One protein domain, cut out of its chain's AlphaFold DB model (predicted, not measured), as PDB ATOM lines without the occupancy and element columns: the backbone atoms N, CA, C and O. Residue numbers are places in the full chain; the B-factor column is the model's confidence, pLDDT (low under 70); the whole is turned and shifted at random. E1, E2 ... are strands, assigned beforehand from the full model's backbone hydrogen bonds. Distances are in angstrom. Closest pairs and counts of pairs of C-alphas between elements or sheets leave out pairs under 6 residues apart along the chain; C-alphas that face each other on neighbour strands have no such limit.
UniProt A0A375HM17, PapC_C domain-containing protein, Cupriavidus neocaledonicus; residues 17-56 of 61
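What this domain is: This is residues 17 to 56 of the 61 residues of the protein "PapC_C domain-containing protein" of Cupriavidus neocaledonicus (UniProt A0A375HM17). This is a model of little regular structure: a two-stranded hairpin, E1 and E2, followed by a long unnamed tail, residues 37 to 56, which sticks out in a loop at residues 39 to 48 and then folds back alongside E2. The printed part has 40 residues, 13 of them in named elements, the strands E1 then E2, antiparallel in sheet order E1 - E2, with no named helix; the class is all strand. It is only just extended, close to loose, with a radius of gyration of the C-alphas of 13.5 A, and spans 40 by 16 by 14 A, a rod.

How they stand to each other: E1, residues 17 to 22, and E2, residues 30 to 36, form an antiparallel hairpin, 155 degrees between directions. C-alphas 22 and 30 face each other at 4.2 A. N 19 and O 33 are within hydrogen-bond range at 2.8 A.

Where its parts are: E1 begins at C-alpha 17 (-2.489, -35.402, 38.582) and is 16.3 A long. E2, 20.2 A, ends at C-alpha 36 (1.975, -35.845, 43.721).

The domain as a whole: The farthest C-alphas, of Asp 26 and Thr 41, are 40.1 A apart. The printed part has no cut. The E1 to E2 link is short. Residues 45 to 46 have pLDDT under 70.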
ATOM      1  N   GLY A  17      -1.237 -35.593  39.300       91.38
ATOM      2  CA  GLY A  17      -2.489 -35.402  38.582       91.38
ATOM      3  C   GLY A  17      -3.681 -35.204  39.503       91.38
ATOM      4  O   GLY A  17      -3.541 -34.958  40.700       91.38
ATOM      5  N   GLU A  18      -4.868 -35.328  38.923       92.38
ATOM      6  CA  GLU A  18      -6.144 -35.247  39.624       92.38
ATOM      7  C   GLU A  18      -6.874 -36.588  39.528       92.38
ATOM      8  O   GLU A  18      -6.906 -37.224  38.471       92.38
ATOM      9  N   LEU A  19      -7.444 -37.029  40.645       91.06
ATOM     10  CA  LEU A  19      -8.280 -38.212  40.747       91.06
ATOM     11  C   LEU A  19      -9.710 -37.770  41.039       91.06
ATOM     12  O   LEU A  19      -9.975 -37.101  42.038       91.06
ATOM     13  N   LEU A  20     -10.631 -38.178  40.170       91.81
ATOM     14  CA  LEU A  20     -12.060 -38.011  40.382       91.81
ATOM     15  C   LEU A  20     -12.590 -39.218  41.147       91.81
ATOM     16  O   LEU A  20     -12.562 -40.342  40.643       91.81
ATOM     17  N   VAL A  21     -13.121 -38.980  42.341       89.62
ATOM     18  CA  VAL A  21     -13.808 -40.006  43.113       89.62
ATOM     19  C   VAL A  21     -15.305 -39.769  43.027       89.62
ATOM     20  O   VAL A  21     -15.797 -38.717  43.417       89.62
ATOM     21  N   LYS A  22     -16.038 -40.753  42.509       90.25
ATOM     22  CA  LYS A  22     -17.479 -40.667  42.262       90.25
ATOM     23  C   LYS A  22     -18.181 -41.841  42.938       90.25
ATOM     24  O   LYS A  22     -17.810 -42.990  42.716       90.25
ATOM     25  N   TRP A  23     -19.173 -41.549  43.775       87.38
ATOM     26  CA  TRP A  23     -19.992 -42.552  44.478       87.38
ATOM     27  C   TRP A  23     -21.488 -42.430  44.168       87.38
ATOM     28  O   TRP A  23     -22.279 -43.235  44.647       87.38
ATOM     29  N   GLY A  24     -21.869 -41.451  43.350       88.62
ATOM     30  CA  GLY A  24     -23.232 -41.258  42.872       88.62
ATOM     31  C   GLY A  24     -23.259 -40.414  41.603       88.62
ATOM     32  O   GLY A  24     -22.221 -40.046  41.044       88.62
ATOM     33  N   SER A  25     -24.460 -40.141  41.108       86.31
ATOM     34  CA  SER A  25     -24.645 -39.514  39.797       86.31
ATOM     35  C   SER A  25     -24.626 -37.989  39.850       86.31
ATOM     36  O   SER A  25     -24.171 -37.367  38.895       86.31
ATOM     37  N   ASP A  26     -25.053 -37.404  40.963       85.31
ATOM     38  CA  ASP A  26     -25.107 -35.964  41.207       85.31
ATOM     39  C   ASP A  26     -23.741 -35.349  41.559       85.31
ATOM     40  O   ASP A  26     -22.818 -36.025  42.016       85.31
ATOM     41  N   ALA A  27     -23.620 -34.031  41.359       80.00
ATOM     42  CA  ALA A  27     -22.380 -33.281  41.574       80.00
ATOM     43  C   ALA A  27     -21.883 -33.321  43.031       80.00
ATOM     44  O   ALA A  27     -20.684 -33.227  43.278       80.00
ATOM     45  N   LYS A  28     -22.796 -33.499  43.995       83.94
ATOM     46  CA  LYS A  28     -22.463 -33.648  45.420       83.94
ATOM     47  C   LYS A  28     -21.967 -35.051  45.768       83.94
ATOM     48  O   LYS A  28     -21.380 -35.236  46.829       83.94
ATOM     49  N   SER A  29     -22.168 -36.015  44.873       89.31
ATOM     50  CA  SER A  29     -21.728 -37.399  45.032       89.31
ATOM     51  C   SER A  29     -20.409 -37.691  44.314       89.31
ATOM     52  O   SER A  29     -20.153 -38.808  43.845       89.31
ATOM     53  N   SER A  30     -19.572 -36.662  44.210       91.00
ATOM     54  CA  SER A  30     -18.216 -36.754  43.695       91.00
ATOM     55  C   SER A  30     -17.308 -35.715  44.336       91.00
ATOM     56  O   SER A  30     -17.762 -34.641  44.726       91.00
ATOM     57  N   CYS A  31     -16.020 -36.017  44.399       91.06
ATOM     58  CA  CYS A  31     -14.993 -35.059  44.770       91.06
ATOM     59  C   CYS A  31     -13.718 -35.314  43.967       91.06
ATOM     60  O   CYS A  31     -13.489 -36.421  43.476       91.06
ATOM     61  N   ALA A  32     -12.917 -34.267  43.801       92.19
ATOM     62  CA  ALA A  32     -11.637 -34.340  43.118       92.19
ATOM     63  C   ALA A  32     -10.510 -34.158  44.135       92.19
ATOM     64  O   ALA A  32     -10.605 -33.327  45.039       92.19
ATOM     65  N   LEU A  33      -9.444 -34.936  43.980       91.25
ATOM     66  CA  LEU A  33      -8.244 -34.829  44.802       91.25
ATOM     67  C   LEU A  33      -7.007 -34.793  43.912       91.25
ATOM     68  O   LEU A  33      -6.912 -35.522  42.924       91.25
ATOM     69  N   ARG A  34      -6.057 -33.928  44.257       91.88
ATOM     70  CA  ARG A  34      -4.772 -33.833  43.561       91.88
ATOM     71  C   ARG A  34      -3.745 -34.700  44.267       91.88
ATOM     72  O   ARG A  34      -3.719 -34.748  45.493       91.88
ATOM     73  N   TYR A  35      -2.894 -35.359  43.494       90.38
ATOM     74  CA  TYR A  35      -1.804 -36.172  44.014       90.38
ATOM     75  C   TYR A  35      -0.472 -35.757  43.393       90.38
ATOM     76  O   TYR A  35      -0.416 -35.316  42.244       90.38
ATOM     77  N   ALA A  36       0.594 -35.935  44.168       91.12
ATOM     78  CA  ALA A  36       1.975 -35.845  43.721       91.12
ATOM     79  C   ALA A  36       2.769 -36.942  44.437       91.12
ATOM     80  O   ALA A  36       2.911 -36.933  45.658       91.12
ATOM     81  N   LEU A  37       3.227 -37.926  43.679       88.31
ATOM     82  CA  LEU A  37       4.048 -39.016  44.157       88.31
ATOM     83  C   LEU A  37       5.511 -38.554  44.249       88.31
ATOM     84  O   LEU A  37       5.951 -37.731  43.443       88.31
ATOM     85  N   PRO A  38       6.295 -39.110  45.186       83.69
ATOM     86  CA  PRO A  38       7.738 -38.904  45.209       83.69
ATOM     87  C   PRO A  38       8.367 -39.357  43.885       83.69
ATOM     88  O   PRO A  38       7.894 -40.352  43.327       83.69
ATOM     89  N   PRO A  39       9.434 -38.700  43.402       82.44
ATOM     90  CA  PRO A  39      10.087 -39.076  42.149       82.44
ATOM     91  C   PRO A  39      10.512 -40.549  42.162       82.44
ATOM     92  O   PRO A  39      10.864 -41.094  43.209       82.44
ATOM     93  N   GLU A  40      10.496 -41.190  40.994       77.62
ATOM     94  CA  GLU A  40      10.795 -42.622  40.841       77.62
ATOM     95  C   GLU A  40      12.144 -43.023  41.462       77.62
ATOM     96  O   GLU A  40      12.244 -44.051  42.126       77.62
ATOM     97  N   THR A  41      13.160 -42.163  41.350       78.38
ATOM     98  CA  THR A  41      14.498 -42.373  41.931       78.38
ATOM     99  C   THR A  41      14.506 -42.464  43.458       78.38
ATOM    100  O   THR A  41      15.436 -43.024  44.035       78.38
ATOM    101  N   ALA A  42      13.474 -41.937  44.118       75.25
ATOM    102  CA  ALA A  42      13.284 -42.008  45.560       75.25
ATOM    103  C   ALA A  42      12.337 -43.150  45.979       75.25
ATOM    104  O   ALA A  42      12.044 -43.288  47.169       75.25
ATOM    105  N   ARG A  43      11.833 -43.966  45.036       74.56
ATOM    106  CA  ARG A  43      10.832 -45.004  45.306       74.56
ATOM    107  C   ARG A  43      11.445 -46.411  45.232       74.56
ATOM    108  O   ARG A  43      11.923 -46.821  44.179       74.56
ATOM    109  N   PRO A  44      11.388 -47.208  46.315       74.88
ATOM    110  CA  PRO A  44      11.689 -48.634  46.234       74.88
ATOM    111  C   PRO A  44      10.755 -49.326  45.229       74.88
ATOM    112  O   PRO A  44       9.565 -49.009  45.190       74.88
ATOM    113  N   ALA A  45      11.256 -50.317  44.483       67.75
ATOM    114  CA  ALA A  45      10.533 -50.995  43.391       67.75
ATOM    115  C   ALA A  45       9.148 -51.577  43.771       67.75
ATOM    116  O   ALA A  45       8.320 -51.811  42.898       67.75
ATOM    117  N   ASN A  46       8.878 -51.769  45.069       68.00
ATOM    118  CA  ASN A  46       7.620 -52.298  45.609       68.00
ATOM    119  C   ASN A  46       6.987 -51.394  46.685       68.00
ATOM    120  O   ASN A  46       6.173 -51.863  47.483       68.00
ATOM    121  N   ALA A  47       7.381 -50.122  46.774       73.75
ATOM    122  CA  ALA A  47       6.891 -49.245  47.831       73.75
ATOM    123  C   ALA A  47       5.453 -48.777  47.582       73.75
ATOM    124  O   ALA A  47       5.120 -48.228  46.530       73.75
ATOM    125  N   LEU A  48       4.620 -48.933  48.611       82.88
ATOM    126  CA  LEU A  48       3.350 -48.231  48.722       82.88
ATOM    127  C   LEU A  48       3.631 -46.802  49.200       82.88
ATOM    128  O   LEU A  48       4.008 -46.600  50.352       82.88
ATOM    129  N   ALA A  49       3.436 -45.818  48.324       85.12
ATOM    130  CA  ALA A  49       3.411 -44.418  48.732       85.12
ATOM    131  C   ALA A  49       2.075 -44.122  49.432       85.12
ATOM    132  O   ALA A  49       1.009 -44.411  48.884       85.12
ATOM    133  N   VAL A  50       2.140 -43.558  50.638       87.25
ATOM    134  CA  VAL A  50       0.970 -43.101  51.399       87.25
ATOM    135  C   VAL A  50       0.980 -41.582  51.401       87.25
ATOM    136  O   VAL A  50       2.006 -40.974  51.699       87.25
ATOM    137  N   LEU A  51      -0.146 -40.985  51.020       86.31
ATOM    138  CA  LEU A  51      -0.302 -39.542  50.891       86.31
ATOM    139  C   LEU A  51      -1.652 -39.171  51.499       86.31
ATOM    140  O   LEU A  51      -2.646 -39.848  51.225       86.31
ATOM    141  N   ASP A  52      -1.686 -38.090  52.265       88.31
ATOM    142  CA  ASP A  52      -2.932 -37.444  52.655       88.31
ATOM    143  C   ASP A  52      -3.326 -36.428  51.578       88.31
ATOM    144  O   ASP A  52      -2.484 -35.700  51.048       88.31
ATOM    145  N   ALA A  53      -4.611 -36.392  51.233       86.38
ATOM    146  CA  ALA A  53      -5.151 -35.458  50.257       86.38
ATOM    147  C   ALA A  53      -6.529 -34.975  50.707       86.38
ATOM    148  O   ALA A  53      -7.347 -35.755  51.198       86.38
ATOM    149  N   GLU A  54      -6.792 -33.687  50.511       89.00
ATOM    150  CA  GLU A  54      -8.123 -33.126  50.708       89.00
ATOM    151  C   GLU A  54      -9.001 -33.434  49.490       89.00
ATOM    152  O   GLU A  54      -8.561 -33.299  48.343       89.00
ATOM    153  N   CYS A  55     -10.249 -33.838  49.738       87.25
ATOM    154  CA  CYS A  55     -11.228 -33.982  48.670       87.25
ATOM    155  C   CYS A  55     -11.989 -32.669  48.480       87.25
ATOM    156  O   CYS A  55     -12.823 -32.299  49.306       87.25
ATOM    157  N   GLY A  56     -11.689 -31.981  47.379       87.06
ATOM    158  CA  GLY A  56     -12.319 -30.723  46.998       87.06
ATOM    159  C   GLY A  56     -13.529 -30.915  46.086       87.06
ATOM    160  O   GLY A  56     -13.846 -32.024  45.641       87.06
TER     161      GLY A  56